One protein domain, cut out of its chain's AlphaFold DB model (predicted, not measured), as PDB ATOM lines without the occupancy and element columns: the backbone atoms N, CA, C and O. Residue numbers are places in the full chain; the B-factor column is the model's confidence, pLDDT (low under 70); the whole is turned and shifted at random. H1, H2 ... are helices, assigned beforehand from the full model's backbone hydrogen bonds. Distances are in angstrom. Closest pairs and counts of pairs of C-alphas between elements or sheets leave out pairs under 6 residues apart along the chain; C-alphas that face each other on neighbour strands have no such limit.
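What this domain is: This is residues 77 to 132 of the 180 residues of the protein "Carboxyl-terminal protease" of Parcubacteria group bacterium GW2011_GWA1_45_7 (UniProt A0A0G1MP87). The model is a loose, flat zigzag of three separate helices, with H2 in the middle, H1 on one side of it and H3 on the other, strung together by two open loops. The helices do not close on a common core, and residues 87 to 94 and residues 111 to 116 stick out. The printed part has 56 residues, with three named helices in the order H1, H2, H3 and no named strand; the class is all helix. The whole is loose, with a radius of gyration of the C-alphas of 14.2 A, and it spans 42 by 26 by 14 A.

Where its parts are: The longest helix, H2, holds residues 97 to 110 and measures 19.8 A from first to last C-alpha; C-alpha 97 is at (236.854, 235.789, 200.244). H1 holds residues 77 to 88, 15.6 A long, and begins with C-alpha 77 at (222.442, 226.233, 198.847). H3 holds residues 122 to 132, 15.1 A long, and ends with C-alpha 132 at (236.006, 258.392, 181.835).

How they stand to each other: H2 touches no helix. H1 and H2 are near each other, with 5 pairs of C-alphas within 10 A and no pair within 8 A. H2 and H3 are apart, with no C-alpha of the one within 8 A of the other. H1 and H3 are apart too. In H1, H2 and H3 every O i to N i+4 pair is within hydrogen-bond range.

The domain as a whole: The two C-alphas farthest apart, those of Lys 88 and Ile 132, are 42.0 A apart. The link from H1 to H2 is short, with 8 residues, and the link from H2 to H3 is long, with 11. Residues 87 to 94, of which 87 and 88 belong to H1, stand free, and so do residues 111 to 116. The printed part has no cut. Its mean pLDDT is 91.4, and no printed residue is under 70.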
ATOM      1  N   ILE A  77     221.535 226.906 199.781       89.88
ATOM      2  CA  ILE A  77     222.442 226.233 198.847       89.88
ATOM      3  C   ILE A  77     223.695 227.058 198.522       89.88
ATOM      4  O   ILE A  77     224.783 226.500 198.358       89.88
ATOM      5  N   PHE A  78     223.575 228.389 198.467       92.06
ATOM      6  CA  PHE A  78     224.716 229.282 198.268       92.06
ATOM      7  C   PHE A  78     225.673 229.196 199.460       92.06
ATOM      8  O   PHE A  78     226.875 228.992 199.280       92.06
ATOM      9  N   TRP A  79     225.141 229.282 200.683       91.19
ATOM     10  CA  TRP A  79     225.944 229.224 201.906       91.19
ATOM     11  C   TRP A  79     226.568 227.849 202.144       91.19
ATOM     12  O   TRP A  79     227.737 227.769 202.531       91.19
ATOM     13  N   ASP A  80     225.844 226.774 201.847       92.12
ATOM     14  CA  ASP A  80     226.371 225.410 201.906       92.12
ATOM     15  C   ASP A  80     227.526 225.217 200.923       92.12
ATOM     16  O   ASP A  80     228.565 224.651 201.273       92.12
ATOM     17  N   THR A  81     227.389 225.750 199.707       94.00
ATOM     18  CA  THR A  81     228.456 225.728 198.698       94.00
ATOM     19  C   THR A  81     229.657 226.549 199.156       94.00
ATOM     20  O   THR A  81     230.790 226.070 199.107       94.00
ATOM     21  N   TRP A  82     229.428 227.759 199.669       94.31
ATOM     22  CA  TRP A  82     230.470 228.633 200.204       94.31
ATOM     23  C   TRP A  82     231.268 227.951 201.324       94.31
ATOM     24  O   TRP A  82     232.504 227.947 201.314       94.31
ATOM     25  N   LYS A  83     230.567 227.307 202.263       92.94
ATOM     26  CA  LYS A  83     231.169 226.511 203.338       92.94
ATOM     27  C   LYS A  83     231.931 225.311 202.784       92.94
ATOM     28  O   LYS A  83     233.054 225.051 203.208       92.94
ATOM     29  N   MET A  84     231.372 224.606 201.802       94.06
ATOM     30  CA  MET A  84     232.039 223.467 201.178       94.06
ATOM     31  C   MET A  84     233.343 223.877 200.489       94.06
ATOM     32  O   MET A  84     234.342 223.174 200.625       94.06
ATOM     33  N   VAL A  85     233.373 225.019 199.800       93.44
ATOM     34  CA  VAL A  85     234.605 225.560 199.209       93.44
ATOM     35  C   VAL A  85     235.632 225.847 200.303       93.44
ATOM     36  O   VAL A  85     236.765 225.382 200.203       93.44
ATOM     37  N   GLN A  86     235.241 226.517 201.388       89.69
ATOM     38  CA  GLN A  86     236.137 226.765 202.522       89.69
ATOM     39  C   GLN A  86     236.702 225.483 203.137       89.69
ATOM     40  O   GLN A  86     237.894 225.400 203.422       89.69
ATOM     41  N   GLU A  87     235.859 224.474 203.337       92.25
ATOM     42  CA  GLU A  87     236.205 223.260 204.073       92.25
ATOM     43  C   GLU A  87     236.802 222.152 203.215       92.25
ATOM     44  O   GLU A  87     237.375 221.220 203.774       92.25
ATOM     45  N   LYS A  88     236.641 222.182 201.889       94.12
ATOM     46  CA  LYS A  88     237.025 221.065 201.010       94.12
ATOM     47  C   LYS A  88     237.912 221.458 199.841       94.12
ATOM     48  O   LYS A  88     238.549 220.569 199.281       94.12
ATOM     49  N   TYR A  89     238.031 222.742 199.497       94.88
ATOM     50  CA  TYR A  89     238.950 223.161 198.439       94.88
ATOM     51  C   TYR A  89     240.391 222.761 198.785       94.88
ATOM     52  O   TYR A  89     240.792 222.786 199.948       94.88
ATOM     53  N   VAL A  90     241.179 222.354 197.789       94.19
ATOM     54  CA  VAL A  90     242.562 221.885 198.004       94.19
ATOM     55  C   VAL A  90     243.481 223.052 198.387       94.19
ATOM     56  O   VAL A  90     244.374 222.905 199.215       94.19
ATOM     57  N   GLY A  91     243.233 224.241 197.830       91.38
ATOM     58  CA  GLY A  91     244.039 225.448 198.032       91.38
ATOM     59  C   GLY A  91     243.456 226.438 199.040       91.38
ATOM     60  O   GLY A  91     243.453 227.631 198.753       91.38
ATOM     61  N   ARG A  92     242.938 225.983 200.190       86.50
ATOM     62  CA  ARG A  92     242.209 226.839 201.165       86.50
ATOM     63  C   ARG A  92     242.997 228.067 201.609       86.50
ATOM     64  O   ARG A  92     242.433 229.143 201.728       86.50
ATOM     65  N   SER A  93     244.307 227.915 201.805       88.88
ATOM     66  CA  SER A  93     245.204 229.007 202.211       88.88
ATOM     67  C   SER A  93     245.351 230.114 201.163       88.88
ATOM     68  O   SER A  93     245.864 231.181 201.479       88.88
ATOM     69  N   LYS A  94     244.918 229.864 199.923       92.12
ATOM     70  CA  LYS A  94     244.942 230.821 198.812       92.12
ATOM     71  C   LYS A  94     243.567 231.424 198.519       92.12
ATOM     72  O   LYS A  94     243.432 232.148 197.536       92.12
ATOM     73  N   LEU A  95     242.540 231.097 199.309       91.38
ATOM     74  CA  LEU A  95     241.210 231.664 199.117       91.38
ATOM     75  C   LEU A  95     241.224 233.155 199.453       91.38
ATOM     76  O   LEU A  95     241.703 233.567 200.507       91.38
ATOM     77  N   ASN A  96     240.653 233.950 198.554       93.75
ATOM     78  CA  ASN A  96     240.364 235.355 198.783       93.75
ATOM     79  C   ASN A  96     238.841 235.517 198.825       93.75
ATOM     80  O   ASN A  96     238.180 235.479 197.788       93.75
ATOM     81  N   TYR A  97     238.296 235.682 200.030       92.88
ATOM     82  CA  TYR A  97     236.854 235.789 200.244       92.88
ATOM     83  C   TYR A  97     236.237 236.992 199.538       92.88
ATOM     84  O   TYR A  97     235.142 236.878 199.001       92.88
ATOM     85  N   GLN A  98     236.955 238.113 199.467       93.00
ATOM     86  CA  GLN A  98     236.466 239.299 198.773       93.00
ATOM     87  C   GLN A  98     236.316 239.034 197.271       93.00
ATOM     88  O   GLN A  98     235.281 239.344 196.687       93.00
ATOM     89  N   LYS A  99     237.304 238.361 196.670       92.88
ATOM     90  CA  LYS A  99     237.246 237.948 195.264       92.88
ATOM     91  C   LYS A  99     236.131 236.933 194.995       92.88
ATOM     92  O   LYS A  99     235.509 236.974 193.941       92.88
ATOM     93  N   MET A 100     235.848 236.041 195.947       94.25
ATOM     94  CA  MET A 100     234.715 235.113 195.843       94.25
ATOM     95  C   MET A 100     233.365 235.842 195.871       94.25
ATOM     96  O   MET A 100     232.465 235.452 195.136       94.25
ATOM     97  N   VAL A 101     233.220 236.900 196.682       94.56
ATOM     98  CA  VAL A 101     232.014 237.747 196.674       94.56
ATOM     99  C   VAL A 101     231.844 238.426 195.317       94.56
ATOM    100  O   VAL A 101     230.759 238.359 194.750       94.56
ATOM    101  N   TYR A 102     232.905 239.026 194.770       95.00
ATOM    102  CA  TYR A 102     232.848 239.674 193.453       95.00
ATOM    103  C   TYR A 102     232.463 238.690 192.345       95.00
ATOM    104  O   TYR A 102     231.499 238.937 191.629       95.00
ATOM    105  N   GLY A 103     233.088 237.509 192.306       94.12
ATOM    106  CA  GLY A 103     232.721 236.469 191.339       94.12
ATOM    107  C   GLY A 103     231.282 235.954 191.495       94.12
ATOM    108  O   GLY A 103     230.642 235.602 190.507       94.12
ATOM    109  N   ALA A 104     230.736 235.929 192.716       95.00
ATOM    110  CA  ALA A 104     229.328 235.592 192.934       95.00
ATOM    111  C   ALA A 104     228.380 236.672 192.381       95.00
ATOM    112  O   ALA A 104     227.348 236.333 191.800       95.00
ATOM    113  N   ILE A 105     228.735 237.953 192.525       94.31
ATOM    114  CA  ILE A 105     227.979 239.074 191.951       94.31
ATOM    115  C   ILE A 105     228.037 239.022 190.420       94.31
ATOM    116  O   ILE A 105     226.995 239.104 189.780       94.31
ATOM    117  N   GLU A 106     229.218 238.821 189.834       92.88
ATOM    118  CA  GLU A 106     229.386 238.662 188.382       92.88
ATOM    119  C   GLU A 106     228.537 237.511 187.831       92.88
ATOM    120  O   GLU A 106     227.817 237.688 186.851       92.88
ATOM    121  N   GLY A 107     228.555 236.344 188.487       92.56
ATOM    122  CA  GLY A 107     227.731 235.200 188.091       92.56
ATOM    123  C   GLY A 107     226.227 235.483 188.178       92.56
ATOM    124  O   GLY A 107     225.472 235.052 187.308       92.56
ATOM    125  N   MET A 108     225.797 236.239 189.193       92.38
ATOM    126  CA  MET A 108     224.410 236.690 189.336       92.38
ATOM    127  C   MET A 108     224.009 237.669 188.225       92.38
ATOM    128  O   MET A 108     222.921 237.551 187.672       92.38
ATOM    129  N   LEU A 109     224.867 238.624 187.860       94.00
ATOM    130  CA  LEU A 109     224.578 239.534 186.746       94.00
ATOM    131  C   LEU A 109     224.580 238.801 185.400       94.00
ATOM    132  O   LEU A 109     223.751 239.092 184.543       94.00
ATOM    133  N   GLY A 110     225.430 237.783 185.250       92.44
ATOM    134  CA  GLY A 110     225.446 236.910 184.079       92.44
ATOM    135  C   GLY A 110     224.123 236.175 183.830       92.44
ATOM    136  O   GLY A 110     223.851 235.814 182.691       92.44
ATOM    137  N   SER A 111     223.270 235.989 184.847       91.69
ATOM    138  CA  SER A 111     221.945 235.376 184.662       91.69
ATOM    139  C   SER A 111     220.876 236.330 184.119       91.69
ATOM    140  O   SER A 111     219.737 235.912 183.937       91.69
ATOM    141  N   LEU A 112     221.199 237.612 183.917       91.81
ATOM    142  CA  LEU A 112     220.255 238.610 183.403       91.81
ATOM    143  C   LEU A 112     220.138 238.602 181.872       91.81
ATOM    144  O   LEU A 112     219.261 239.283 181.347       91.81
ATOM    145  N   ASP A 113     221.015 237.875 181.166       89.75
ATOM    146  CA  ASP A 113     221.135 237.893 179.698       89.75
ATOM    147  C   ASP A 113     221.253 239.320 179.104       89.75
ATOM    148  O   ASP A 113     220.952 239.554 177.931       89.75
ATOM    149  N   ASP A 114     221.709 240.290 179.906       93.19
ATOM    150  CA  ASP A 114     221.906 241.686 179.515       93.19
ATOM    151  C   ASP A 114     223.404 241.983 179.341       93.19
ATOM    152  O   ASP A 114     224.130 242.066 180.334       93.19
ATOM    153  N   PRO A 115     223.894 242.189 178.103       88.62
ATOM    154  CA  PRO A 115     225.311 242.440 177.847       88.62
ATOM    155  C   PRO A 115     225.790 243.816 178.335       88.62
ATOM    156  O   PRO A 115     226.988 244.086 178.282       88.62
ATOM    157  N   TYR A 116     224.885 244.699 178.763       91.38
ATOM    158  CA  TYR A 116     225.223 246.044 179.230       91.38
ATOM    159  C   TYR A 116     225.303 246.155 180.753       91.38
ATOM    160  O   TYR A 116     225.785 247.166 181.265       91.38
ATOM    161  N   THR A 117     224.857 245.130 181.479       92.19
ATOM    162  CA  THR A 117     224.924 245.100 182.937       92.19
ATOM    163  C   THR A 117     226.171 244.343 183.374       92.19
ATOM    164  O   THR A 117     226.266 243.129 183.225       92.19
ATOM    165  N   THR A 118     227.126 245.067 183.952       91.69
ATOM    166  CA  THR A 118     228.350 244.492 184.513       91.69
ATOM    167  C   THR A 118     228.602 245.021 185.916       91.69
ATOM    168  O   THR A 118     228.196 246.130 186.268       91.69
ATOM    169  N   PHE A 119     229.278 244.209 186.720       94.06
ATOM    170  CA  PHE A 119     229.867 244.634 187.981       94.06
ATOM    171  C   PHE A 119     231.299 245.097 187.709       94.06
ATOM    172  O   PHE A 119     231.953 244.540 186.831       94.06
ATOM    173  N   PHE A 120     231.755 246.103 188.451       92.75
ATOM    174  CA  PHE A 120     233.164 246.475 188.514       92.75
ATOM    175  C   PHE A 120     233.628 246.331 189.951       92.75
ATOM    176  O   PHE A 120     233.030 246.917 190.865       92.75
ATOM    177  N   ASP A 121     234.691 245.563 190.155       93.44
ATOM    178  CA  ASP A 121     235.368 245.565 191.443       93.44
ATOM    179  C   ASP A 121     236.056 246.931 191.701       93.44
ATOM    180  O   ASP A 121     236.080 247.797 190.823       93.44
ATOM    181  N   PRO A 122     236.566 247.208 192.915       91.19
ATOM    182  CA  PRO A 122     237.164 248.506 193.215       91.19
ATOM    183  C   PRO A 122     238.321 248.912 192.291       91.19
ATOM    184  O   PRO A 122     238.451 250.100 192.003       91.19
ATOM    185  N   GLU A 123     239.140 247.956 191.843       88.56
ATOM    186  CA  GLU A 123     240.280 248.205 190.956       88.56
ATOM    187  C   GLU A 123     239.789 248.505 189.535       88.56
ATOM    188  O   GLU A 123     240.186 249.506 188.939       88.56
ATOM    189  N   GLU A 124     238.862 247.697 189.020       89.25
ATOM    190  CA  GLU A 124     238.236 247.917 187.710       89.25
ATOM    191  C   GLU A 124     237.468 249.237 187.665       89.25
ATOM    192  O   GLU A 124     237.554 249.987 186.694       89.25
ATOM    193  N   ASN A 125     236.741 249.562 188.735       91.62
ATOM    194  CA  ASN A 125     236.011 250.814 188.831       91.62
ATOM    195  C   ASN A 125     236.972 252.006 188.861       91.62
ATOM    196  O   ASN A 125     236.694 253.006 188.211       91.62
ATOM    197  N   GLU A 126     238.100 251.932 189.571       88.00
ATOM    198  CA  GLU A 126     239.111 252.995 189.537       88.00
ATOM    199  C   GLU A 126     239.646 253.207 188.115       88.00
ATOM    200  O   GLU A 126     239.619 254.335 187.622       88.00
ATOM    201  N   GLN A 127     240.024 252.131 187.420       85.00
ATOM    202  CA  GLN A 127     240.483 252.189 186.027       85.00
ATOM    203  C   GLN A 127     239.415 252.774 185.093       85.00
ATOM    204  O   GLN A 127     239.706 253.637 184.266       85.00
ATOM    205  N   PHE A 128     238.160 252.366 185.260       87.31
ATOM    206  CA  PHE A 128     237.040 252.887 184.485       87.31
ATOM    207  C   PHE A 128     236.792 254.380 184.752       87.31
ATOM    208  O   PHE A 128     236.545 255.156 183.827       87.31
ATOM    209  N   GLN A 129     236.904 254.828 186.007       86.44
ATOM    210  CA  GLN A 129     236.817 256.252 186.347       86.44
ATOM    211  C   GLN A 129     238.003 257.049 185.785       86.44
ATOM    212  O   GLN A 129     237.832 258.197 185.363       86.44
ATOM    213  N   GLU A 130     239.206 256.475 185.750       83.25
ATOM    214  CA  GLU A 130     240.364 257.072 185.081       83.25
ATOM    215  C   GLU A 130     240.116 257.246 183.578       83.25
ATOM    216  O   GLU A 130     240.329 258.341 183.051       83.25
ATOM    217  N   GLU A 131     239.578 256.222 182.915       81.88
ATOM    218  CA  GLU A 131     239.215 256.257 181.496       81.88
ATOM    219  C   GLU A 131     238.157 257.334 181.206       81.88
ATOM    220  O   GLU A 131     238.373 258.195 180.349       81.88
ATOM    221  N   ILE A 132     237.061 257.370 181.974       84.25
ATOM    222  CA  ILE A 132     236.006 258.392 181.835       84.25
ATOM    223  C   ILE A 132     236.542 259.797 182.110       84.25
ATOM    224  O   ILE A 132     236.177 260.753 181.423       84.25
TER     225      ILE A 132